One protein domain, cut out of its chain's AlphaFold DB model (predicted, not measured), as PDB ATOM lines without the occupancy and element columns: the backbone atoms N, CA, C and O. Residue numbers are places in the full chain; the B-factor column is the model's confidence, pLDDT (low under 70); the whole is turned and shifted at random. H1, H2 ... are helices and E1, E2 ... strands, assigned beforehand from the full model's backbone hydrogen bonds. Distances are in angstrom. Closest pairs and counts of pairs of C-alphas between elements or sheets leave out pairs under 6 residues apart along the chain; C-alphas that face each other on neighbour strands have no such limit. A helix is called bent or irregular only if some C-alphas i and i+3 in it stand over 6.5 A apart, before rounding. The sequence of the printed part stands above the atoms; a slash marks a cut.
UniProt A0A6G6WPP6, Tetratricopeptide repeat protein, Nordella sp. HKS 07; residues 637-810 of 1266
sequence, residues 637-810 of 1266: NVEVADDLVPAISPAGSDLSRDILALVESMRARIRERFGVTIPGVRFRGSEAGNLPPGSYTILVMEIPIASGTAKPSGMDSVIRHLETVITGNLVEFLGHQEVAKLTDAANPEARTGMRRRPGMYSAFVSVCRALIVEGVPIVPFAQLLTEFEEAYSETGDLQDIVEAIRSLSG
ATOM      1  N   ASN A 637     -28.376   8.896  -0.941       90.94
ATOM      2  CA  ASN A 637     -28.651  10.287  -1.287       90.94
ATOM      3  C   ASN A 637     -28.244  10.574  -2.729       90.94
ATOM      4  O   ASN A 637     -27.227  10.083  -3.216       90.94
ATOM      5  N   VAL A 638     -29.008  11.435  -3.389       91.12
ATOM      6  CA  VAL A 638     -28.628  12.064  -4.650       91.12
ATOM      7  C   VAL A 638     -28.644  13.571  -4.436       91.12
ATOM      8  O   VAL A 638     -29.699  14.183  -4.264       91.12
ATOM      9  N   GLU A 639     -27.455  14.159  -4.413       90.56
ATOM     10  CA  GLU A 639     -27.275  15.604  -4.408       90.56
ATOM     11  C   GLU A 639     -27.337  16.124  -5.832       90.56
ATOM     12  O   GLU A 639     -26.661  15.600  -6.718       90.56
ATOM     13  N   VAL A 640     -28.139  17.158  -6.056       90.19
ATOM     14  CA  VAL A 640     -28.281  17.781  -7.369       90.19
ATOM     15  C   VAL A 640     -27.995  19.273  -7.307       90.19
ATOM     16  O   VAL A 640     -28.224  19.924  -6.286       90.19
ATOM     17  N   ALA A 641     -27.501  19.815  -8.417       90.19
ATOM     18  CA  ALA A 641     -27.391  21.253  -8.607       90.19
ATOM     19  C   ALA A 641     -28.774  21.931  -8.579       90.19
ATOM     20  O   ALA A 641     -29.789  21.324  -8.937       90.19
ATOM     21  N   ASP A 642     -28.809  23.199  -8.164       86.19
ATOM     22  CA  ASP A 642     -30.049  23.946  -7.909       86.19
ATOM     23  C   ASP A 642     -30.975  24.023  -9.135       86.19
ATOM     24  O   ASP A 642     -32.199  24.030  -8.999       86.19
ATOM     25  N   ASP A 643     -30.414  24.008 -10.347       86.19
ATOM     26  CA  ASP A 643     -31.162  24.035 -11.607       86.19
ATOM     27  C   ASP A 643     -31.901  22.721 -11.921       86.19
ATOM     28  O   ASP A 643     -32.836  22.711 -12.725       86.19
ATOM     29  N   LEU A 644     -31.526  21.618 -11.267       87.69
ATOM     30  CA  LEU A 644     -32.190  20.319 -11.390       87.69
ATOM     31  C   LEU A 644     -33.269  20.095 -10.321       87.69
ATOM     32  O   LEU A 644     -34.149  19.257 -10.526       87.69
ATOM     33  N   VAL A 645     -33.257  20.850  -9.215       85.69
ATOM     34  CA  VAL A 645     -34.216  20.696  -8.102       85.69
ATOM     35  C   VAL A 645     -35.683  20.763  -8.565       85.69
ATOM     36  O   VAL A 645     -36.444  19.869  -8.184       85.69
ATOM     37  N   PRO A 646     -36.109  21.704  -9.438       83.69
ATOM     38  CA  PRO A 646     -37.503  21.775  -9.887       83.69
ATOM     39  C   PRO A 646     -37.978  20.541 -10.668       83.69
ATOM     40  O   PRO A 646     -39.168  20.235 -10.660       83.69
ATOM     41  N   ALA A 647     -37.070  19.816 -11.335       81.19
ATOM     42  CA  ALA A 647     -37.407  18.583 -12.055       81.19
ATOM     43  C   ALA A 647     -37.679  17.402 -11.104       81.19
ATOM     44  O   ALA A 647     -38.363  16.443 -11.467       81.19
ATOM     45  N   ILE A 648     -37.154  17.480  -9.880       80.81
ATOM     46  CA  ILE A 648     -37.226  16.424  -8.869       80.81
ATOM     47  C   ILE A 648     -38.335  16.710  -7.861       80.81
ATOM     48  O   ILE A 648     -39.085  15.802  -7.519       80.81
ATOM     49  N   SER A 649     -38.472  17.963  -7.422       77.06
ATOM     50  CA  SER A 649     -39.530  18.417  -6.518       77.06
ATOM     51  C   SER A 649     -40.133  19.742  -7.013       77.06
ATOM     52  O   SER A 649     -39.681  20.820  -6.625       77.06
ATOM     53  N   PRO A 650     -41.176  19.693  -7.865       63.75
ATOM     54  CA  PRO A 650     -41.778  20.883  -8.476       63.75
ATOM     55  C   PRO A 650     -42.453  21.849  -7.482       63.75
ATOM     56  O   PRO A 650     -42.756  22.979  -7.854       63.75
ATOM     57  N   ALA A 651     -42.710  21.411  -6.239       59.56
ATOM     58  CA  ALA A 651     -43.433  22.162  -5.204       59.56
ATOM     59  C   ALA A 651     -42.662  22.316  -3.873       59.56
ATOM     60  O   ALA A 651     -43.223  22.813  -2.900       59.56
ATOM     61  N   GLY A 652     -41.387  21.907  -3.817       56.38
ATOM     62  CA  GLY A 652     -40.521  22.119  -2.650       56.38
ATOM     63  C   GLY A 652     -40.801  21.229  -1.431       56.38
ATOM     64  O   GLY A 652     -40.306  21.531  -0.348       56.38
ATOM     65  N   SER A 653     -41.568  20.147  -1.584       61.25
ATOM     66  CA  SER A 653     -41.772  19.150  -0.522       61.25
ATOM     67  C   SER A 653     -41.573  17.727  -1.039       61.25
ATOM     68  O   SER A 653     -40.588  17.078  -0.694       61.25
ATOM     69  N   ASP A 654     -42.466  17.257  -1.910       69.19
ATOM     70  CA  ASP A 654     -42.499  15.863  -2.352       69.19
ATOM     71  C   ASP A 654     -41.757  15.646  -3.674       69.19
ATOM     72  O   ASP A 654     -41.644  16.545  -4.517       69.19
ATOM     73  N   LEU A 655     -41.270  14.417  -3.855       77.94
ATOM     74  CA  LEU A 655     -40.749  13.923  -5.127       77.94
ATOM     75  C   LEU A 655     -41.840  13.966  -6.203       77.94
ATOM     76  O   LEU A 655     -43.001  13.638  -5.948       77.94
ATOM     77  N   SER A 656     -41.469  14.328  -7.430       81.94
ATOM     78  CA  SER A 656     -42.381  14.247  -8.568       81.94
ATOM     79  C   SER A 656     -42.824  12.797  -8.793       81.94
ATOM     80  O   SER A 656     -42.055  11.849  -8.599       81.94
ATOM     81  N   ARG A 657     -44.084  12.612  -9.214       83.56
ATOM     82  CA  ARG A 657     -44.670  11.275  -9.433       83.56
ATOM     83  C   ARG A 657     -43.841  10.428 -10.400       83.56
ATOM     84  O   ARG A 657     -43.698   9.231 -10.178       83.56
ATOM     85  N   ASP A 658     -43.267  11.056 -11.423       83.62
ATOM     86  CA  ASP A 658     -42.466  10.372 -12.440       83.62
ATOM     87  C   ASP A 658     -41.150   9.834 -11.858       83.62
ATOM     88  O   ASP A 658     -40.790   8.682 -12.097       83.62
ATOM     89  N   ILE A 659     -40.453  10.626 -11.033       86.62
ATOM     90  CA  ILE A 659     -39.214  10.187 -10.373       86.62
ATOM     91  C   ILE A 659     -39.507   9.094  -9.350       86.62
ATOM     92  O   ILE A 659     -38.777   8.103  -9.293       86.62
ATOM     93  N   LEU A 660     -40.590   9.240  -8.580       87.69
ATOM     94  CA  LEU A 660     -41.012   8.219  -7.625       87.69
ATOM     95  C   LEU A 660     -41.271   6.880  -8.334       87.69
ATOM     96  O   LEU A 660     -40.727   5.861  -7.913       87.69
ATOM     97  N   ALA A 661     -42.002   6.890  -9.454       88.06
ATOM     98  CA  ALA A 661     -42.279   5.689 -10.242       88.06
ATOM     99  C   ALA A 661     -41.002   5.043 -10.813       88.06
ATOM    100  O   ALA A 661     -40.856   3.819 -10.776       88.06
ATOM    101  N   LEU A 662     -40.047   5.844 -11.305       89.94
ATOM    102  CA  LEU A 662     -38.761   5.339 -11.799       89.94
ATOM    103  C   LEU A 662     -37.931   4.692 -10.680       89.94
ATOM    104  O   LEU A 662     -37.380   3.605 -10.877       89.94
ATOM    105  N   VAL A 663     -37.875   5.314  -9.497       91.44
ATOM    106  CA  VAL A 663     -37.176   4.768  -8.322       91.44
ATOM    107  C   VAL A 663     -37.844   3.483  -7.833       91.44
ATOM    108  O   VAL A 663     -37.152   2.506  -7.552       91.44
ATOM    109  N   GLU A 664     -39.174   3.434  -7.750       92.00
ATOM    110  CA  GLU A 664     -39.904   2.224  -7.350       92.00
ATOM    111  C   GLU A 664     -39.695   1.075  -8.341       92.00
ATOM    112  O   GLU A 664     -39.419  -0.053  -7.928       92.00
ATOM    113  N   SER A 665     -39.732   1.371  -9.644       93.31
ATOM    114  CA  SER A 665     -39.463   0.401 -10.707       93.31
ATOM    115  C   SER A 665     -38.035  -0.156 -10.631       93.31
ATOM    116  O   SER A 665     -37.837  -1.370 -10.698       93.31
ATOM    117  N   MET A 666     -37.037   0.709 -10.417       94.69
ATOM    118  CA  MET A 666     -35.643   0.311 -10.188       94.69
ATOM    119  C   MET A 666     -35.512  -0.610  -8.965       94.69
ATOM    120  O   MET A 666     -34.918  -1.684  -9.051       94.69
ATOM    121  N   ARG A 667     -36.100  -0.226  -7.825       95.06
ATOM    122  CA  ARG A 667     -36.049  -1.023  -6.586       95.06
ATOM    123  C   ARG A 667     -36.709  -2.392  -6.764       95.06
ATOM    124  O   ARG A 667     -36.196  -3.376  -6.231       95.06
ATOM    125  N   ALA A 668     -37.813  -2.468  -7.509       92.81
ATOM    126  CA  ALA A 668     -38.486  -3.725  -7.822       92.81
ATOM    127  C   ALA A 668     -37.601  -4.650  -8.669       92.81
ATOM    128  O   ALA A 668     -37.423  -5.806  -8.288       92.81
ATOM    129  N   ARG A 669     -36.972  -4.133  -9.738       94.00
ATOM    130  CA  ARG A 669     -36.037  -4.908 -10.578       94.00
ATOM    131  C   ARG A 669     -34.865  -5.466  -9.778       94.00
ATOM    132  O   ARG A 669     -34.534  -6.641  -9.911       94.00
ATOM    133  N   ILE A 670     -34.250  -4.642  -8.928       93.81
ATOM    134  CA  ILE A 670     -33.127  -5.075  -8.085       93.81
ATOM    135  C   ILE A 670     -33.579  -6.163  -7.102       93.81
ATOM    136  O   ILE A 670     -32.889  -7.173  -6.954       93.81
ATOM    137  N   ARG A 671     -34.748  -5.999  -6.465       93.81
ATOM    138  CA  ARG A 671     -35.297  -6.998  -5.539       93.81
ATOM    139  C   ARG A 671     -35.611  -8.316  -6.243       93.81
ATOM    140  O   ARG A 671     -35.271  -9.365  -5.713       93.81
ATOM    141  N   GLU A 672     -36.245  -8.271  -7.409       91.62
ATOM    142  CA  GLU A 672     -36.579  -9.466  -8.190       91.62
ATOM    143  C   GLU A 672     -35.317 -10.206  -8.644       91.62
ATOM    144  O   GLU A 672     -35.239 -11.430  -8.538       91.62
ATOM    145  N   ARG A 673     -34.302  -9.458  -9.090       89.94
ATOM    146  CA  ARG A 673     -33.051 -10.024  -9.590       89.94
ATOM    147  C   ARG A 673     -32.171 -10.599  -8.484       89.94
ATOM    148  O   ARG A 673     -31.667 -11.702  -8.651       89.94
ATOM    149  N   PHE A 674     -31.956  -9.859  -7.396       92.38
ATOM    150  CA  PHE A 674     -30.954 -10.199  -6.378       92.38
ATOM    151  C   PHE A 674     -31.539 -10.635  -5.035       92.38
ATOM    152  O   PHE A 674     -30.819 -11.228  -4.243       92.38
ATOM    153  N   GLY A 675     -32.812 -10.351  -4.752       92.44
ATOM    154  CA  GLY A 675     -33.437 -10.606  -3.449       92.44
ATOM    155  C   GLY A 675     -33.195  -9.525  -2.391       92.44
ATOM    156  O   GLY A 675     -33.705  -9.634  -1.279       92.44
ATOM    157  N   VAL A 676     -32.448  -8.465  -2.715       94.19
ATOM    158  CA  VAL A 676     -32.098  -7.390  -1.772       94.19
ATOM    159  C   VAL A 676     -33.156  -6.291  -1.797       94.19
ATOM    160  O   VAL A 676     -33.531  -5.782  -2.855       94.19
ATOM    161  N   THR A 677     -33.638  -5.885  -0.621       91.06
ATOM    162  CA  THR A 677     -34.565  -4.754  -0.508       91.06
ATOM    163  C   THR A 677     -33.799  -3.445  -0.385       91.06
ATOM    164  O   THR A 677     -33.190  -3.164   0.638       91.06
ATOM    165  N   ILE A 678     -33.897  -2.614  -1.420       93.06
ATOM    166  CA  ILE A 678     -33.222  -1.315  -1.465       93.06
ATOM    167  C   ILE A 678     -33.996  -0.268  -0.644       93.06
ATOM    168  O   ILE A 678     -35.225  -0.178  -0.802       93.06
ATOM    169  N   PRO A 679     -33.323   0.533   0.209       90.25
ATOM    170  CA  PRO A 679     -33.920   1.662   0.924       90.25
ATOM    171  C   PRO A 679     -34.552   2.715   0.000       90.25
ATOM    172  O   PRO A 679     -34.418   2.669  -1.222       90.25
ATOM    173  N   GLY A 680     -35.275   3.671   0.586       87.00
ATOM    174  CA  GLY A 680     -35.718   4.857  -0.150       87.00
ATOM    175  C   GLY A 680     -34.526   5.706  -0.602       87.00
ATOM    176  O   GLY A 680     -33.507   5.756   0.083       87.00
ATOM    177  N   VAL A 681     -34.668   6.373  -1.747       89.44
ATOM    178  CA  VAL A 681     -33.662   7.297  -2.286       89.44
ATOM    179  C   VAL A 681     -34.064   8.711  -1.901       89.44
ATOM    180  O   VAL A 681     -35.164   9.149  -2.244       89.44
ATOM    181  N   ARG A 682     -33.189   9.432  -1.200       88.12
ATOM    182  CA  ARG A 682     -33.410  10.844  -0.882       88.12
ATOM    183  C   ARG A 682     -32.726  11.713  -1.930       88.12
ATOM    184  O   ARG A 682     -31.553  11.523  -2.230       88.12
ATOM    185  N   PHE A 683     -33.451  12.689  -2.457       86.75
ATOM    186  CA  PHE A 683     -32.887  13.727  -3.314       86.75
ATOM    187  C   PHE A 683     -32.792  15.029  -2.523       86.75
ATOM    188  O   PHE A 683     -33.740  15.378  -1.818       86.75
ATOM    189  N   ARG A 684     -31.669  15.741  -2.630       83.25
ATOM    190  CA  ARG A 684     -31.490  17.060  -2.005       83.25
ATOM    191  C   ARG A 684     -30.766  18.032  -2.933       83.25
ATOM    192  O   ARG A 684     -29.963  17.611  -3.765       83.25
ATOM    193  N   GLY A 685     -31.053  19.323  -2.778       77.62
ATOM    194  CA  GLY A 685     -30.251  20.388  -3.383       77.62
ATOM    195  C   GLY A 685     -28.879  20.492  -2.712       77.62
ATOM    196  O   GLY A 685     -28.701  20.048  -1.575       77.62
ATOM    197  N   SER A 686     -27.904  21.059  -3.415       71.19
ATOM    198  CA  SER A 686     -26.544  21.255  -2.905       71.19
ATOM    199  C   SER A 686     -26.530  22.266  -1.745       71.19
ATOM    200  O   SER A 686     -26.555  23.470  -1.983       71.19
ATOM    201  N   GLU A 687     -26.393  21.796  -0.498       54.53
ATOM    202  CA  GLU A 687     -26.422  22.620   0.734       54.53
ATOM    203  C   GLU A 687     -25.413  23.791   0.747       54.53
ATOM    204  O   GLU A 687     -25.652  24.801   1.402       54.53
ATOM    205  N   ALA A 688     -24.313  23.694  -0.007       52.16
ATOM    206  CA  ALA A 688     -23.285  24.736  -0.107       52.16
ATOM    207  C   ALA A 688     -23.253  25.477  -1.464       52.16
ATOM    208  O   ALA A 688     -22.337  26.259  -1.698       52.16
ATOM    209  N   GLY A 689     -24.186  25.201  -2.388       54.94
ATOM    210  CA  GLY A 689     -24.149  25.744  -3.761       54.94
ATOM    211  C   GLY A 689     -22.903  25.355  -4.582       54.94
ATOM    212  O   GLY A 689     -22.561  26.025  -5.553       54.94
ATOM    213  N   ASN A 690     -22.198  24.289  -4.186       65.81
ATOM    214  CA  ASN A 690     -20.894  23.909  -4.740       65.81
ATOM    215  C   ASN A 690     -20.976  23.020  -5.994       65.81
ATOM    216  O   ASN A 690     -19.952  22.801  -6.645       65.81
ATOM    217  N   LEU A 691     -22.153  22.482  -6.333       80.69
ATOM    218  CA  LEU A 691     -22.322  21.660  -7.533       80.69
ATOM    219  C   LEU A 691     -22.496  22.539  -8.786       80.69
ATOM    220  O   LEU A 691     -23.396  23.379  -8.816       80.69
ATOM    221  N   PRO A 692     -21.685  22.345  -9.848       86.31
ATOM    222  CA  PRO A 692     -21.876  23.037 -11.120       86.31
ATOM    223  C   PRO A 692     -23.281  22.809 -11.710       86.31
ATOM    224  O   PRO A 692     -23.833  21.720 -11.530       86.31
ATOM    225  N   PRO A 693     -23.840  23.764 -12.478       87.56
ATOM    226  CA  PRO A 693     -25.146  23.601 -13.112       87.56
ATOM    227  C   PRO A 693     -25.264  22.301 -13.914       87.56
ATOM    228  O   PRO A 693     -24.347  21.924 -14.652       87.56
ATOM    229  N   GLY A 694     -26.393  21.614 -13.762       87.62
ATOM    230  CA  GLY A 694     -26.668  20.339 -14.415       87.62
ATOM    231  C   GLY A 694     -25.857  19.158 -13.879       87.62
ATOM    232  O   GLY A 694     -25.870  18.103 -14.508       87.62
ATOM    233  N   SER A 695     -25.136  19.289 -12.763       91.75
ATOM    234  CA  SER A 695     -24.408  18.174 -12.142       91.75
ATOM    235  C   SER A 695     -25.184  17.524 -10.996       91.75
ATOM    236  O   SER A 695     -26.062  18.129 -10.378       91.75
ATOM    237  N   TYR A 696     -24.862  16.263 -10.727       92.25
ATOM    238  CA  TYR A 696     -25.365  15.517  -9.580       92.25
ATOM    239  C   TYR A 696     -24.289  14.583  -9.026       92.25
ATOM    240  O   TYR A 696     -23.393  14.143  -9.753       92.25
ATOM    241  N   THR A 697     -24.425  14.233  -7.751       90.94
ATOM    242  CA  THR A 697     -23.576  13.279  -7.037       90.94
ATOM    243  C   THR A 697     -24.451  12.262  -6.317       90.94
ATOM    244  O   THR A 697     -25.422  12.615  -5.654       90.94
ATOM    245  N   ILE A 698     -24.114  10.985  -6.455       91.81
ATOM    246  CA  ILE A 698     -24.753   9.862  -5.776       91.81
ATOM    247  C   ILE A 698     -23.884   9.488  -4.580       91.81
ATOM    248  O   ILE A 698     -22.702   9.165  -4.735       91.81
ATOM    249  N   LEU A 699     -24.489   9.504  -3.398       90.31
ATOM    250  CA  LEU A 699     -23.857   9.126  -2.150       90.31
ATOM    251  C   LEU A 699     -24.485   7.834  -1.626       90.31
ATOM    252  O   LEU A 699     -25.710   7.714  -1.543       90.31
ATOM    253  N   VAL A 700     -23.632   6.891  -1.235       89.69
ATOM    254  CA  VAL A 700     -24.015   5.660  -0.538       89.69
ATOM    255  C   VAL A 700     -23.437   5.736   0.867       89.69
ATOM    256  O   VAL A 700     -22.243   5.982   1.021       89.69
ATOM    257  N   MET A 701     -24.284   5.582   1.886       86.12
ATOM    258  CA  MET A 701     -23.913   5.769   3.299       86.12
ATOM    259  C   MET A 701     -23.228   7.130   3.549       86.12
ATOM    260  O   MET A 701     -22.246   7.229   4.281       86.12
ATOM    261  N   GLU A 702     -23.732   8.188   2.897       84.00
ATOM    262  CA  GLU A 702     -23.180   9.561   2.911       84.00
ATOM    263  C   GLU A 702     -21.749   9.695   2.343       84.00
ATOM    264  O   GLU A 702     -21.095  10.719   2.538       84.00
ATOM    265  N   ILE A 703     -21.256   8.691   1.610       84.31
ATOM    266  CA  ILE A 703     -19.978   8.745   0.891       84.31
ATOM    267  C   ILE A 703     -20.270   8.948  -0.600       84.31
ATOM    268  O   ILE A 703     -20.961   8.114  -1.187       84.31
ATOM    269  N   PRO A 704     -19.754  10.008  -1.246       85.88
ATOM    270  CA  PRO A 704     -19.826  10.178  -2.696       85.88
ATOM    271  C   PRO A 704     -19.183   8.996  -3.434       85.88
ATOM    272  O   PRO A 704     -17.989   8.742  -3.280       85.88
ATOM    273  N   ILE A 705     -19.969   8.276  -4.239       84.19
ATOM    274  CA  ILE A 705     -19.494   7.111  -5.012       84.19
ATOM    275  C   ILE A 705     -19.407   7.423  -6.504       84.19
ATOM    276  O   ILE A 705     -18.517   6.926  -7.192       84.19
ATOM    277  N   ALA A 706     -20.329   8.234  -7.018       87.38
ATOM    278  CA  ALA A 706     -20.376   8.582  -8.429       87.38
ATOM    279  C   ALA A 706     -20.942   9.986  -8.625       87.38
ATOM    280  O   ALA A 706     -21.813  10.421  -7.876       87.38
ATOM    281  N   SER A 707     -20.500  10.663  -9.677       89.69
ATOM    282  CA  SER A 707     -21.049  11.952 -10.097       89.69
ATOM    283  C   SER A 707     -21.313  11.936 -11.594       89.69
ATOM    284  O   SER A 707     -20.699  11.172 -12.342       89.69
ATOM    285  N   GLY A 708     -22.234  12.775 -12.047       90.50
ATOM    286  CA  GLY A 708     -22.572  12.893 -13.458       90.50
ATOM    287  C   GLY A 708     -23.212  14.231 -13.788       90.50
ATOM    288  O   GLY A 708     -23.345  15.107 -12.934       90.50
ATOM    289  N   THR A 709     -23.613  14.384 -15.048       91.31
ATOM    290  CA  THR A 709     -24.373  15.542 -15.518       91.31
ATOM    291  C   THR A 709     -25.692  15.112 -16.145       91.31
ATOM    292  O   THR A 709     -25.809  14.024 -16.713       91.31
ATOM    293  N   ALA A 710     -26.715  15.949 -16.008       89.56
ATOM    294  CA  ALA A 710     -28.050  15.720 -16.523       89.56
ATOM    295  C   ALA A 710     -28.732  17.042 -16.890       89.56
ATOM    296  O   ALA A 710     -28.366  18.117 -16.427       89.56
ATOM    297  N   LYS A 711     -29.751  16.948 -17.745       87.75
ATOM    298  CA  LYS A 711     -30.678  18.048 -18.042       87.75
ATOM    299  C   LYS A 711     -31.987  17.812 -17.281       87.75
ATOM    300  O   LYS A 711     -32.317  16.643 -17.073       87.75
ATOM    301  N   PRO A 712     -32.787  18.850 -16.973       80.94
ATOM    302  CA  PRO A 712     -34.092  18.689 -16.318       80.94
ATOM    303  C   PRO A 712     -35.020  17.660 -16.992       80.94
ATOM    304  O   PRO A 712     -35.703  16.903 -16.316       80.94
ATOM    305  N   SER A 713     -34.997  17.561 -18.328       81.62
ATOM    306  CA  SER A 713     -35.788  16.588 -19.102       81.62
ATOM    307  C   SER A 713     -35.196  15.169 -19.164       81.62
ATOM    308  O   SER A 713     -35.803  14.279 -19.752       81.62
ATOM    309  N   GLY A 714     -34.004  14.947 -18.603       81.81
ATOM    310  CA  GLY A 714     -33.217  13.717 -18.733       81.81
ATOM    311  C   GLY A 714     -33.065  12.918 -17.438       81.81
ATOM    312  O   GLY A 714     -32.098  12.178 -17.302       81.81
ATOM    313  N   MET A 715     -33.970  13.059 -16.469       84.25
ATOM    314  CA  MET A 715     -33.824  12.409 -15.157       84.25
ATOM    315  C   MET A 715     -33.813  10.875 -15.188       84.25
ATOM    316  O   MET A 715     -33.189  10.259 -14.328       84.25
ATOM    317  N   ASP A 716     -34.366  10.243 -16.221       86.00
ATOM    318  CA  ASP A 716     -34.264   8.791 -16.410       86.00
ATOM    319  C   ASP A 716     -32.802   8.302 -16.545       86.00
ATOM    320  O   ASP A 716     -32.439   7.246 -16.024       86.00
ATOM    321  N   SER A 717     -31.897   9.089 -17.149       88.06
ATOM    322  CA  SER A 717     -30.475   8.707 -17.188       88.06
ATOM    323  C   SER A 717     -29.805   8.770 -15.816       88.06
ATOM    324  O   SER A 717     -28.891   7.991 -15.558       88.06
ATOM    325  N   VAL A 718     -30.264   9.669 -14.935       90.06
ATOM    326  CA  VAL A 718     -29.792   9.744 -13.544       90.06
ATOM    327  C   VAL A 718     -30.229   8.497 -12.785       90.06
ATOM    328  O   VAL A 718     -29.406   7.890 -12.109       90.06
ATOM    329  N   ILE A 719     -31.481   8.055 -12.959       91.56
ATOM    330  CA  ILE A 719     -31.977   6.826 -12.324       91.56
ATOM    331  C   ILE A 719     -31.250   5.583 -12.852       91.56
ATOM    332  O   ILE A 719     -30.889   4.716 -12.064       91.56
ATOM    333  N   ARG A 720     -30.940   5.499 -14.152       91.94
ATOM    334  CA  ARG A 720     -30.131   4.390 -14.699       91.94
ATOM    335  C   ARG A 720     -28.693   4.374 -14.172       91.94
ATOM    336  O   ARG A 720     -28.151   3.303 -13.888       91.94
ATOM    337  N   HIS A 721     -28.076   5.546 -14.013       93.94
ATOM    338  CA  HIS A 721     -26.768   5.641 -13.366       93.94
ATOM    339  C   HIS A 721     -26.861   5.220 -11.893       93.94
ATOM    340  O   HIS A 721     -26.041   4.428 -11.433       93.94
ATOM    341  N   LEU A 722     -27.908   5.654 -11.188       94.06
ATOM    342  CA  LEU A 722     -28.194   5.253  -9.814       94.06
ATOM    343  C   LEU A 722     -28.393   3.737  -9.675       94.06
ATOM    344  O   LEU A 722     -27.806   3.141  -8.779       94.06
ATOM    345  N   GLU A 723     -29.138   3.095 -10.577       94.31
ATOM    346  CA  GLU A 723     -29.320   1.638 -10.603       94.31
ATOM    347  C   GLU A 723     -27.980   0.909 -10.740       94.31
ATOM    348  O   GLU A 723     -27.726  -0.061 -10.025       94.31
ATOM    349  N   THR A 724     -27.092   1.414 -11.599       91.50
ATOM    350  CA  THR A 724     -25.741   0.863 -11.794       91.50
ATOM    351  C   THR A 724     -24.904   0.994 -10.520       91.50
ATOM    352  O   THR A 724     -24.302   0.018 -10.068       91.50
ATOM    353  N   VAL A 725     -24.915   2.176  -9.894       92.06
ATOM    354  CA  VAL A 725     -24.173   2.450  -8.653       92.06
ATOM    355  C   VAL A 725     -24.702   1.606  -7.492       92.06
ATOM    356  O   VAL A 725     -23.906   1.020  -6.762       92.06
ATOM    357  N   ILE A 726     -26.023   1.493  -7.331       92.94
ATOM    358  CA  ILE A 726     -26.645   0.667  -6.286       92.94
ATOM    359  C   ILE A 726     -26.328  -0.811  -6.515       92.94
ATOM    360  O   ILE A 726     -25.955  -1.499  -5.569       92.94
ATOM    361  N   THR A 727     -26.422  -1.297  -7.757       90.88
ATOM    362  CA  THR A 727     -26.129  -2.700  -8.092       90.88
ATOM    363  C   THR A 727     -24.673  -3.061  -7.784       90.88
ATOM    364  O   THR A 727     -24.406  -4.135  -7.254       90.88
ATOM    365  N   GLY A 728     -23.730  -2.144  -8.025       86.75
ATOM    366  CA  GLY A 728     -22.323  -2.325  -7.647       86.75
ATOM    367  C   GLY A 728     -22.041  -2.241  -6.139       86.75
ATOM    368  O   GLY A 728     -20.918  -2.495  -5.715       86.75
ATOM    369  N   ASN A 729     -23.032  -1.870  -5.319       89.69
ATOM    370  CA  ASN A 729     -22.880  -1.643  -3.878       89.69
ATOM    371  C   ASN A 729     -23.982  -2.314  -3.041       89.69
ATOM    372  O   ASN A 729     -24.247  -1.896  -1.917       89.69
ATOM    373  N   LEU A 730     -24.616  -3.373  -3.558       92.12
ATOM    374  CA  LEU A 730     -25.760  -4.034  -2.912       92.12
ATOM    375  C   LEU A 730     -25.486  -4.508  -1.481       92.12
ATOM    376  O   LEU A 730     -26.390  -4.478  -0.648       92.12
ATOM    377  N   VAL A 731     -24.252  -4.929  -1.196       89.38
ATOM    378  CA  VAL A 731     -23.850  -5.425   0.128       89.38
ATOM    379  C   VAL A 731     -24.029  -4.376   1.232       89.38
ATOM    380  O   VAL A 731     -24.336  -4.741   2.363       89.38
ATOM    381  N   GLU A 732     -23.918  -3.083   0.906       89.06
ATOM    382  CA  GLU A 732     -24.079  -1.981   1.870       89.06
ATOM    383  C   GLU A 732     -25.535  -1.845   2.358       89.06
ATOM    384  O   GLU A 732     -25.804  -1.218   3.378       89.06
ATOM    385  N   PHE A 733     -26.490  -2.452   1.644       92.31
ATOM    386  CA  PHE A 733     -27.920  -2.414   1.967       92.31
ATOM    387  C   PHE A 733     -28.445  -3.735   2.542       92.31
ATOM    388  O   PHE A 733     -29.654  -3.880   2.727       92.31
ATOM    389  N   LEU A 734     -27.563  -4.705   2.805       93.00
ATOM    390  CA  LEU A 734     -27.924  -6.018   3.334       93.00
ATOM    391  C   LEU A 734     -27.258  -6.256   4.695       93.00
ATOM    392  O   LEU A 734     -26.151  -6.789   4.777       93.00
ATOM    393  N   GLY A 735     -27.947  -5.879   5.773       92.31
ATOM    394  CA  GLY A 735     -27.504  -6.102   7.150       92.31
ATOM    395  C   GLY A 735     -28.393  -7.069   7.928       92.31
ATOM    396  O   GLY A 735     -29.321  -7.680   7.388       92.31
ATOM    397  N   HIS A 736     -28.153  -7.171   9.240       93.38
ATOM    398  CA  HIS A 736     -28.943  -8.009  10.154       93.38
ATOM    399  C   HIS A 736     -30.437  -7.703  10.102       93.38
ATOM    400  O   HIS A 736     -31.247  -8.619  10.219       93.38
ATOM    401  N   GLN A 737     -30.817  -6.436   9.920       92.81
ATOM    402  CA  GLN A 737     -32.221  -6.038   9.904       92.81
ATOM    403  C   GLN A 737     -32.941  -6.468   8.619       92.81
ATOM    404  O   GLN A 737     -34.097  -6.894   8.688       92.81
ATOM    405  N   GLU A 738     -32.304  -6.348   7.452       94.38
ATOM    406  CA  GLU A 738     -32.891  -6.769   6.176       94.38
ATOM    407  C   GLU A 738     -32.949  -8.292   6.063       94.38
ATOM    408  O   GLU A 738     -33.989  -8.826   5.675       94.38
ATOM    409  N   VAL A 739     -31.890  -8.993   6.481       95.06
ATOM    410  CA  VAL A 739     -31.879 -10.462   6.540       95.06
ATOM    411  C   VAL A 739     -32.945 -10.975   7.511       95.06
ATOM    412  O   VAL A 739     -33.593 -11.974   7.211       95.06
ATOM    413  N   ALA A 740     -33.224 -10.265   8.610       93.50
ATOM    414  CA  ALA A 740     -34.266 -10.662   9.562       93.50
ATOM    415  C   ALA A 740     -35.646 -10.612   8.918       93.50
ATOM    416  O   ALA A 740     -36.417 -11.554   9.041       93.50
ATOM    417  N   LYS A 741     -35.935  -9.537   8.174       92.75
ATOM    418  CA  LYS A 741     -37.203  -9.390   7.447       92.75
ATOM    419  C   LYS A 741     -37.385 -10.502   6.413       92.75
ATOM    420  O   LYS A 741     -38.491 -11.006   6.263       92.75
ATOM    421  N   LEU A 742     -36.314 -10.885   5.713       94.75
ATOM    422  CA  LEU A 742     -36.337 -11.995   4.754       94.75
ATOM    423  C   LEU A 742     -36.504 -13.353   5.451       94.75
ATOM    424  O   LEU A 742     -37.277 -14.184   4.984       94.75
ATOM    425  N   THR A 743     -35.829 -13.555   6.584       94.56
ATOM    426  CA  THR A 743     -35.913 -14.776   7.400       94.56
ATOM    427  C   THR A 743     -37.313 -14.955   7.962       94.56
ATOM    428  O   THR A 743     -37.922 -15.989   7.725       94.56
ATOM    429  N   ASP A 744     -37.860 -13.930   8.615       91.38
ATOM    430  CA  ASP A 744     -39.195 -13.967   9.212       91.38
ATOM    431  C   ASP A 744     -40.285 -14.157   8.134       91.38
ATOM    432  O   ASP A 744     -41.287 -14.825   8.378       91.38
ATOM    433  N   ALA A 745     -40.081 -13.625   6.919       92.00
ATOM    434  CA  ALA A 745     -40.983 -13.844   5.785       92.00
ATOM    435  C   ALA A 745     -40.893 -15.262   5.189       92.00
ATOM    436  O   ALA A 745     -41.891 -15.766   4.677       92.00
ATOM    437  N   ALA A 746     -39.716 -15.894   5.223       92.81
ATOM    438  CA  ALA A 746     -39.515 -17.255   4.724       92.81
ATOM    439  C   ALA A 746     -39.937 -18.321   5.749       92.81
ATOM    440  O   ALA A 746     -40.585 -19.299   5.385       92.81
ATOM    441  N   ASN A 747     -39.574 -18.128   7.019       92.19
ATOM    442  CA  ASN A 747     -39.922 -18.975   8.155       92.19
ATOM    443  C   ASN A 747     -39.902 -18.147   9.466       92.19
ATOM    444  O   ASN A 747     -38.819 -17.878   9.996       92.19
ATOM    445  N   PRO A 748     -41.073 -17.799  10.041       88.00
ATOM    446  CA  PRO A 748     -41.172 -16.995  11.265       88.00
ATOM    447  C   PRO A 748     -40.448 -17.570  12.496       88.00
ATOM    448  O   PRO A 748     -40.115 -16.823  13.417       88.00
ATOM    449  N   GLU A 749     -40.196 -18.882  12.541       88.00
ATOM    450  CA  GLU A 749     -39.544 -19.541  13.681       88.00
ATOM    451  C   GLU A 749     -38.019 -19.675  13.524       88.00
ATOM    452  O   GLU A 749     -37.312 -19.840  14.525       88.00
ATOM    453  N   ALA A 750     -37.492 -19.550  12.300       88.94
ATOM    454  CA  ALA A 750     -36.084 -19.819  11.994       88.94
ATOM    455  C   ALA A 750     -35.127 -18.912  12.777       88.94
ATOM    456  O   ALA A 750     -34.153 -19.379  13.364       88.94
ATOM    457  N   ARG A 751     -35.432 -17.611  12.881       88.19
ATOM    458  CA  ARG A 751     -34.594 -16.662  13.632       88.19
ATOM    459  C   ARG A 751     -34.514 -17.009  15.117       88.19
ATOM    460  O   ARG A 751     -33.429 -16.986  15.697       88.19
ATOM    461  N   THR A 752     -35.638 -17.374  15.729       85.75
ATOM    462  CA  THR A 752     -35.673 -17.822  17.129       85.75
ATOM    463  C   THR A 752     -34.877 -19.112  17.317       85.75
ATOM    464  O   THR A 752     -34.177 -19.251  18.319       85.75
ATOM    465  N   GLY A 753     -34.942 -20.036  16.354       87.38
ATOM    466  CA  GLY A 753     -34.126 -21.250  16.324       87.38
ATOM    467  C   GLY A 753     -32.627 -20.947  16.243       87.38
ATOM    468  O   GLY A 753     -31.871 -21.393  17.105       87.38
ATOM    469  N   MET A 754     -32.213 -20.118  15.280       89.75
ATOM    470  CA  MET A 754     -30.820 -19.697  15.095       89.75
ATOM    471  C   MET A 754     -30.255 -18.988  16.332       89.75
ATOM    472  O   MET A 754     -29.123 -19.258  16.722       89.75
ATOM    473  N   ARG A 755     -31.046 -18.147  17.014       84.94
ATOM    474  CA  ARG A 755     -30.630 -17.442  18.247       84.94
ATOM    475  C   ARG A 755     -30.277 -18.365  19.413       84.94
ATOM    476  O   ARG A 755     -29.573 -17.942  20.324       84.94
ATOM    477  N   ARG A 756     -30.733 -19.623  19.404       85.19
ATOM    478  CA  ARG A 756     -30.345 -20.612  20.426       85.19
ATOM    479  C   ARG A 756     -28.885 -21.048  20.291       85.19
ATOM    480  O   ARG A 756     -28.334 -21.580  21.250       85.19
ATOM    481  N   ARG A 757     -28.266 -20.834  19.123       84.81
ATOM    482  CA  ARG A 757     -26.861 -21.143  18.840       84.81
ATOM    483  C   ARG A 757     -26.070 -19.832  18.716       84.81
ATOM    484  O   ARG A 757     -26.314 -19.070  17.778       84.81
ATOM    485  N   PRO A 758     -25.143 -19.529  19.644       77.62
ATOM    486  CA  PRO A 758     -24.423 -18.258  19.650       77.62
ATOM    487  C   PRO A 758     -23.743 -17.958  18.306       77.62
ATOM    488  O   PRO A 758     -22.987 -18.772  17.789       77.62
ATOM    489  N   GLY A 759     -24.002 -16.779  17.737       80.50
ATOM    490  CA  GLY A 759     -23.349 -16.316  16.506       80.50
ATOM    491  C   GLY A 759     -23.871 -16.918  15.192       80.50
ATOM    492  O   GLY A 759     -23.492 -16.415  14.135       80.50
ATOM    493  N   MET A 760     -24.774 -17.908  15.224       89.81
ATOM    494  CA  MET A 760     -25.321 -18.546  14.015       89.81
ATOM    495  C   MET A 760     -26.047 -17.552  13.105       89.81
ATOM    496  O   MET A 760     -25.834 -17.545  11.896       89.81
ATOM    497  N   TYR A 761     -26.862 -16.666  13.679       91.94
ATOM    498  CA  TYR A 761     -27.592 -15.670  12.896       91.94
ATOM    499  C   TYR A 761     -26.651 -14.658  12.217       91.94
ATOM    500  O   TYR A 761     -26.784 -14.380  11.027       91.94
ATOM    501  N   SER A 762     -25.636 -14.161  12.931       89.56
ATOM    502  CA  SER A 762     -24.606 -13.296  12.334       89.56
ATOM    503  C   SER A 762     -23.802 -14.016  11.249       89.56
ATOM    504  O   SER A 762     -23.497 -13.414  10.224       89.56
ATOM    505  N   ALA A 763     -23.510 -15.309  11.426       88.88
ATOM    506  CA  ALA A 763     -22.879 -16.119  10.389       88.88
ATOM    507  C   ALA A 763     -23.750 -16.225   9.129       88.88
ATOM    508  O   ALA A 763     -23.237 -16.086   8.019       88.88
ATOM    509  N   PHE A 764     -25.066 -16.387   9.287       93.25
ATOM    510  CA  PHE A 764     -26.003 -16.400   8.166       93.25
ATOM    511  C   PHE A 764     -26.012 -15.076   7.394       93.25
ATOM    512  O   PHE A 764     -25.957 -15.063   6.161       93.25
ATOM    513  N   VAL A 765     -26.014 -13.949   8.115       93.31
ATOM    514  CA  VAL A 765     -25.897 -12.609   7.521       93.31
ATOM    515  C   VAL A 765     -24.595 -12.488   6.723       93.31
ATOM    516  O   VAL A 765     -24.630 -12.027   5.582       93.31
ATOM    517  N   SER A 766     -23.465 -12.951   7.268       90.25
ATOM    518  CA  SER A 766     -22.175 -12.947   6.564       90.25
ATOM    519  C   SER A 766     -22.194 -13.799   5.290       90.25
ATOM    520  O   SER A 766     -21.686 -13.349   4.264       90.25
ATOM    521  N   VAL A 767     -22.832 -14.976   5.307       92.00
ATOM    522  CA  VAL A 767     -23.013 -15.823   4.110       92.00
ATOM    523  C   VAL A 767     -23.846 -15.100   3.046       92.00
ATOM    524  O   VAL A 767     -23.436 -15.025   1.888       92.00
ATOM    525  N   CYS A 768     -24.974 -14.494   3.429       94.19
ATOM    526  CA  CYS A 768     -25.817 -13.736   2.497       94.19
ATOM    527  C   CYS A 768     -25.069 -12.541   1.885       94.19
ATOM    528  O   CYS A 768     -25.171 -12.286   0.685       94.19
ATOM    529  N   ARG A 769     -24.282 -11.820   2.694       92.69
ATOM    530  CA  ARG A 769     -23.440 -10.712   2.220       92.69
ATOM    531  C   ARG A 769     -22.355 -11.199   1.264       92.69
ATOM    532  O   ARG A 769     -22.183 -10.584   0.217       92.69
ATOM    533  N   ALA A 770     -21.673 -12.301   1.576       89.44
ATOM    534  CA  ALA A 770     -20.642 -12.880   0.715       89.44
ATOM    535  C   ALA A 770     -21.190 -13.258  -0.671       89.44
ATOM    536  O   ALA A 770     -20.567 -12.948  -1.684       89.44
ATOM    537  N   LEU A 771     -22.389 -13.851  -0.721       91.62
ATOM    538  CA  LEU A 771     -23.085 -14.163  -1.973       91.62
ATOM    539  C   LEU A 771     -23.349 -12.897  -2.802       91.62
ATOM    540  O   LEU A 771     -22.995 -12.846  -3.980       91.62
ATOM    541  N   ILE A 772     -23.886 -11.844  -2.180       92.50
ATOM    542  CA  ILE A 772     -24.173 -10.573  -2.865       92.50
ATOM    543  C   ILE A 772     -22.907  -9.865  -3.358       92.50
ATOM    544  O   ILE A 772     -22.925  -9.312  -4.457       92.50
ATOM    545  N   VAL A 773     -21.809  -9.891  -2.595       86.75
ATOM    546  CA  VAL A 773     -20.519  -9.313  -3.027       86.75
ATOM    547  C   VAL A 773     -20.029  -9.958  -4.326       86.75
ATOM    548  O   VAL A 773     -19.451  -9.285  -5.175       86.75
ATOM    549  N   GLU A 774     -20.315 -11.244  -4.521       83.81
ATOM    550  CA  GLU A 774     -19.974 -11.973  -5.742       83.81
ATOM    551  C   GLU A 774     -21.069 -11.926  -6.821       83.81
ATOM    552  O   GLU A 774     -20.989 -12.645  -7.819       83.81
ATOM    553  N   GLY A 775     -22.094 -11.087  -6.643       86.56
ATOM    554  CA  GLY A 775     -23.206 -10.933  -7.581       86.56
ATOM    555  C   GLY A 775     -24.185 -12.110  -7.600       86.56
ATOM    556  O   GLY A 775     -24.989 -12.209  -8.528       86.56
ATOM    557  N   VAL A 776     -24.135 -13.000  -6.604       90.50
ATOM    558  CA  VAL A 776     -25.022 -14.163  -6.490       90.50
ATOM    559  C   VAL A 776     -26.349 -13.736  -5.864       90.50
ATOM    560  O   VAL A 776     -26.348 -13.183  -4.762       90.50
ATOM    561  N   PRO A 777     -27.497 -13.985  -6.518       91.44
ATOM    562  CA  PRO A 777     -28.788 -13.627  -5.952       91.44
ATOM    563  C   PRO A 777     -29.129 -14.511  -4.748       91.44
ATOM    564  O   PRO A 777     -28.955 -15.726  -4.792       91.44
ATOM    565  N   ILE A 778     -29.708 -13.922  -3.702       94.38
ATOM    566  CA  ILE A 778     -30.156 -14.645  -2.497       94.38
ATOM    567  C   ILE A 778     -31.597 -15.170  -2.632       94.38
ATOM    568  O   ILE A 778     -32.297 -15.377  -1.643       94.38
ATOM    569  N   VAL A 779     -32.073 -15.358  -3.868       90.62
ATOM    570  CA  VAL A 779     -33.417 -15.860  -4.194       90.62
ATOM    571  C   VAL A 779     -33.345 -17.160  -5.003       90.62
ATOM    572  O   VAL A 779     -32.645 -17.188  -6.019       90.62
ATOM    573  N   PRO A 780     -34.131 -18.200  -4.648       91.06
ATOM    574  CA  PRO A 780     -35.164 -18.225  -3.601       91.06
ATOM    575  C   PRO A 780     -34.598 -18.334  -2.168       91.06
ATOM    576  O   PRO A 780     -33.892 -19.279  -1.835       91.06
ATOM    577  N   PHE A 781     -34.969 -17.382  -1.302       93.56
ATOM    578  CA  PHE A 781     -34.368 -17.208   0.030       93.56
ATOM    579  C   PHE A 781     -34.620 -18.389   0.978       93.56
ATOM    580  O   PHE A 781     -33.742 -18.755   1.750       93.56
ATOM    581  N   ALA A 782     -35.791 -19.031   0.889       91.69
ATOM    582  CA  ALA A 782     -36.129 -20.183   1.727       91.69
ATOM    583  C   ALA A 782     -35.189 -21.379   1.495       91.69
ATOM    584  O   ALA A 782     -34.766 -22.014   2.452       91.69
ATOM    585  N   GLN A 783     -34.810 -21.645   0.239       90.94
ATOM    586  CA  GLN A 783     -33.876 -22.727  -0.088       90.94
ATOM    587  C   GLN A 783     -32.475 -22.438   0.464       90.94
ATOM    588  O   GLN A 783     -31.830 -23.325   1.010       90.94
ATOM    589  N   LEU A 784     -32.028 -21.184   0.344       93.12
ATOM    590  CA  LEU A 784     -30.750 -20.724   0.883       93.12
ATOM    591  C   LEU A 784     -30.705 -20.867   2.413       93.12
ATOM    592  O   LEU A 784     -29.691 -21.298   2.955       93.12
ATOM    593  N   LEU A 785     -31.798 -20.515   3.099       94.44
ATOM    594  CA  LEU A 785     -31.917 -20.639   4.551       94.44
ATOM    595  C   LEU A 785     -31.801 -22.101   5.000       94.44
ATOM    596  O   LEU A 785     -31.017 -22.389   5.898       94.44
ATOM    597  N   THR A 786     -32.524 -23.017   4.349       92.44
ATOM    598  CA  THR A 786     -32.457 -24.454   4.662       92.44
ATOM    599  C   THR A 786     -31.049 -25.014   4.467       92.44
ATOM    600  O   THR A 786     -30.527 -25.661   5.370       92.44
ATOM    601  N   GLU A 787     -30.398 -24.708   3.340       92.25
ATOM    602  CA  GLU A 787     -29.033 -25.179   3.067       92.25
ATOM    603  C   GLU A 787     -28.037 -24.677   4.124       92.25
ATOM    604  O   GLU A 787     -27.185 -25.425   4.603       92.25
ATOM    605  N   PHE A 788     -28.160 -23.410   4.536       93.81
ATOM    606  CA  PHE A 788     -27.327 -22.868   5.604       93.81
ATOM    607  C   PHE A 788     -27.566 -23.581   6.941       93.81
ATOM    608  O   PHE A 788     -26.600 -23.935   7.617       93.81
ATOM    609  N   GLU A 789     -28.824 -23.785   7.340       92.12
ATOM    610  CA  GLU A 789     -29.159 -24.437   8.612       92.12
ATOM    611  C   GLU A 789     -28.622 -25.875   8.684       92.12
ATOM    612  O   GLU A 789     -28.135 -26.285   9.742       92.12
ATOM    613  N   GLU A 790     -28.652 -26.608   7.568       90.62
ATOM    614  CA  GLU A 790     -28.112 -27.967   7.457       90.62
ATOM    615  C   GLU A 790     -26.576 -27.999   7.482       90.62
ATOM    616  O   GLU A 790     -25.984 -28.872   8.122       90.62
ATOM    617  N   ALA A 791     -25.917 -27.036   6.828       87.50
ATOM    618  CA  ALA A 791     -24.460 -26.996   6.713       87.50
ATOM    619  C   ALA A 791     -23.747 -26.337   7.914       87.50
ATOM    620  O   ALA A 791     -22.548 -26.546   8.122       87.50
ATOM    621  N   TYR A 792     -24.443 -25.521   8.714       89.31
ATOM    622  CA  TYR A 792     -23.804 -24.674   9.723       89.31
ATOM    623  C   TYR A 792     -23.262 -25.431  10.953       89.31
ATOM    624  O   TYR A 792     -23.989 -26.047  11.746       89.31
ATOM    625  N   SER A 793     -21.965 -25.235  11.213       83.62
ATOM    626  CA  SER A 793     -21.266 -25.655  12.433       83.62
ATOM    627  C   SER A 793     -20.483 -24.489  13.049       83.62
ATOM    628  O   SER A 793     -20.016 -23.605  12.338       83.62
ATOM    629  N   GLU A 794     -20.333 -24.471  14.380       74.69
ATOM    630  CA  GLU A 794     -19.691 -23.348  15.100       74.69
ATOM    631  C   GLU A 794     -18.201 -23.182  14.766       74.69
ATOM    632  O   GLU A 794     -17.660 -22.085  14.868       74.69
ATOM    633  N   THR A 795     -17.544 -24.267  14.362       69.50
ATOM    634  CA  THR A 795     -16.132 -24.304  13.956       69.50
ATOM    635  C   THR A 795     -15.966 -24.460  12.443       69.50
ATOM    636  O   THR A 795     -14.869 -24.757  11.987       69.50
ATOM    637  N   GLY A 796     -17.049 -24.378  11.667       73.38
ATOM    638  CA  GLY A 796     -17.002 -24.538  10.216       73.38
ATOM    639  C   GLY A 796     -16.565 -23.254   9.520       73.38
ATOM    640  O   GLY A 796     -16.883 -22.155   9.976       73.38
ATOM    641  N   ASP A 797     -15.873 -23.387   8.389       78.44
ATOM    642  CA  ASP A 797     -15.578 -22.245   7.528       78.44
ATOM    643  C   ASP A 797     -16.865 -21.820   6.803       78.44
ATOM    644  O   ASP A 797     -17.465 -22.596   6.054       78.44
ATOM    645  N   LEU A 798     -17.309 -20.576   7.011       84.50
ATOM    646  CA  LEU A 798     -18.500 -20.056   6.330       84.50
ATOM    647  C   LEU A 798     -18.327 -20.026   4.813       84.50
ATOM    648  O   LEU A 798     -19.324 -20.049   4.092       84.50
ATOM    649  N   GLN A 799     -17.086 -19.982   4.323       83.81
ATOM    650  CA  GLN A 799     -16.829 -20.004   2.894       83.81
ATOM    651  C   GLN A 799     -17.262 -21.328   2.261       83.81
ATOM    652  O   GLN A 799     -17.800 -21.310   1.158       83.81
ATOM    653  N   ASP A 800     -17.111 -22.455   2.958       83.38
ATOM    654  CA  ASP A 800     -17.557 -23.753   2.444       83.38
ATOM    655  C   ASP A 800     -19.084 -23.770   2.254       83.38
ATOM    656  O   ASP A 800     -19.589 -24.295   1.260       83.38
ATOM    657  N   ILE A 801     -19.819 -23.105   3.152       88.56
ATOM    658  CA  ILE A 801     -21.277 -22.941   3.056       88.56
ATOM    659  C   ILE A 801     -21.650 -22.031   1.873       88.56
ATOM    660  O   ILE A 801     -22.597 -22.321   1.142       88.56
ATOM    661  N   VAL A 802     -20.888 -20.955   1.634       89.38
ATOM    662  CA  VAL A 802     -21.067 -20.091   0.451       89.38
ATOM    663  C   VAL A 802     -20.889 -20.898  -0.840       89.38
ATOM    664  O   VAL A 802     -21.735 -20.802  -1.729       89.38
ATOM    665  N   GLU A 803     -19.844 -21.724  -0.947       87.50
ATOM    666  CA  GLU A 803     -19.611 -22.562  -2.135       87.50
ATOM    667  C   GLU A 803     -20.698 -23.636  -2.327       87.50
ATOM    668  O   GLU A 803     -21.115 -23.904  -3.462       87.50
ATOM    669  N   ALA A 804     -21.198 -24.223  -1.234       88.06
ATOM    670  CA  ALA A 804     -22.315 -25.166  -1.271       88.06
ATOM    671  C   ALA A 804     -23.589 -24.501  -1.818       88.06
ATOM    672  O   ALA A 804     -24.183 -25.000  -2.777       88.06
ATOM    673  N   ILE A 805     -23.943 -23.315  -1.305       90.06
ATOM    674  CA  ILE A 805     -25.110 -22.549  -1.765       90.06
ATOM    675  C   ILE A 805     -24.971 -22.155  -3.241       90.06
ATOM    676  O   ILE A 805     -25.911 -22.327  -4.017       90.06
ATOM    677  N   ARG A 806     -23.800 -21.671  -3.673       90.69
ATOM    678  CA  ARG A 806     -23.548 -21.329  -5.089       90.69
ATOM    679  C   ARG A 806     -23.767 -22.519  -6.026       90.69
ATOM    680  O   ARG A 806     -24.200 -22.348  -7.166       90.69
ATOM    681  N   SER A 807     -23.531 -23.729  -5.528       86.25
ATOM    682  CA  SER A 807     -23.710 -24.980  -6.260       86.25
ATOM    683  C   SER A 807     -25.158 -25.493  -6.274       86.25
ATOM    684  O   SER A 807     -25.404 -26.551  -6.858       86.25
ATOM    685  N   LEU A 808     -26.140 -24.787  -5.705       87.19
ATOM    686  CA  LEU A 808     -27.551 -25.186  -5.757       87.19
ATOM    687  C   LEU A 808     -28.148 -25.010  -7.159       87.19
ATOM    688  O   LEU A 808     -27.969 -23.978  -7.807       87.19
ATOM    689  N   SER A 809     -28.935 -25.986  -7.619       81.81
ATOM    690  CA  SER A 809     -29.552 -25.978  -8.959       81.81
ATOM    691  C   SER A 809     -30.411 -24.734  -9.235       81.81
ATOM    692  O   SER A 809     -30.397 -24.215 -10.351       81.81
ATOM    693  N   GLY A 810     -31.106 -24.209  -8.218       80.31
ATOM    694  CA  GLY A 810     -31.907 -22.982  -8.305       80.31
ATOM    695  C   GLY A 810     -31.094 -21.683  -8.420       80.31
ATOM    696  O   GLY A 810     -31.652 -20.657  -8.812       80.31
TER     697      GLY A 810
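AT A GLANCE: This is residues 637 to 810 of the 1266 residues of the protein "Tetratricopeptide repeat protein" of Nordella sp. HKS 07 (UniProt A0A6G6WPP6). Two lobes stand end to end: in one, H3 covers one face of a small four-stranded sheet with the long helix H2 beside H3, and in the other, H5 to H9 pack crosswise around H7. Short H4 lies between the lobes, and the last residues of H2 reach toward the second one. The printed part has 174 residues, with nine named helices and four named strands in the order E1 H1 H2 E2 E3 E4 H3 H4 H5 H6 H7 H8 H9; the mixed sheet runs E2 E1 E3 E4. The class is mixed, helices and strands; the whole is loose, with a radius of gyration of the C-alphas of 19.4 A, and elongated, spanning 56 by 29 by 25 A.

HOW THE PARTS SIT: E1, residues 637 to 640, and E2, residues 682 to 685, are parallel neighbours, with N 638 and O 682 2.8 A apart. With H1, residues 645 to 648, and H2, residues 657 to 674, they form a strand-helix-strand unit, two parallel neighbour strands with helices between, whose crossover is right-handed. E3, residues 695 to 700, is antiparallel to E1, with N 639 and O 697 2.8 A apart. E3 and E4, residues 703 to 709, form a hairpin, with N 698 and O 706 2.8 A apart. H3, residues 712 to 727, makes two layers with the sheet: it lies over E3 and E4 at a height of 8.9 A over the sheet. H2 touches H3 at a shallow tilt of 21 degrees, the same way, closest at the C-alphas of Met 666 and Glu 723, 6.5 A. H1 only grazes the sheet. The hub, H7, residues 760 to 773, touches H4, residues 730 to 733, with residues 769 to 773 alone, closest at C-alphas 731 and 769, 5.7 A. H5, residues 736 to 746, and H6, residues 750 to 755, form a helical hairpin. H8, residues 781 to 791, touches H5 about perpendicular at 79 degrees, closest at C-alphas 746 and 782, 5.4 A. H9, residues 798 to 806, touches H7 at a steep tilt of 55 degrees, closest at C-alphas 767 and 802, 5.9 A. In H2 and H5 to H9 every O i to N i+4 pair is within hydrogen-bond range, in H3 9 of 12; H1 and H4 are too short for such a pair.

IN THESE COORDINATES: E1 begins at C-alpha 637, (-28.651, 10.287, -1.287). From first to last C-alpha H2 measures 25.7 A, H3 24.3 A, H7 20.0 A and E4 18.3 A. H3 is irregular: C-alphas 713 and 716 are 8.4 A apart. H9 ends at C-alpha 806, (-23.548, -21.329, -5.089).

THE WHOLE: The C-alphas farthest apart, of Ala 651 and Thr 795, are 57.2 A apart. The printed part has no cut and no long link. Its mean pLDDT is 87.1; residues 650 to 654, 687 to 690 and 795 are under 70.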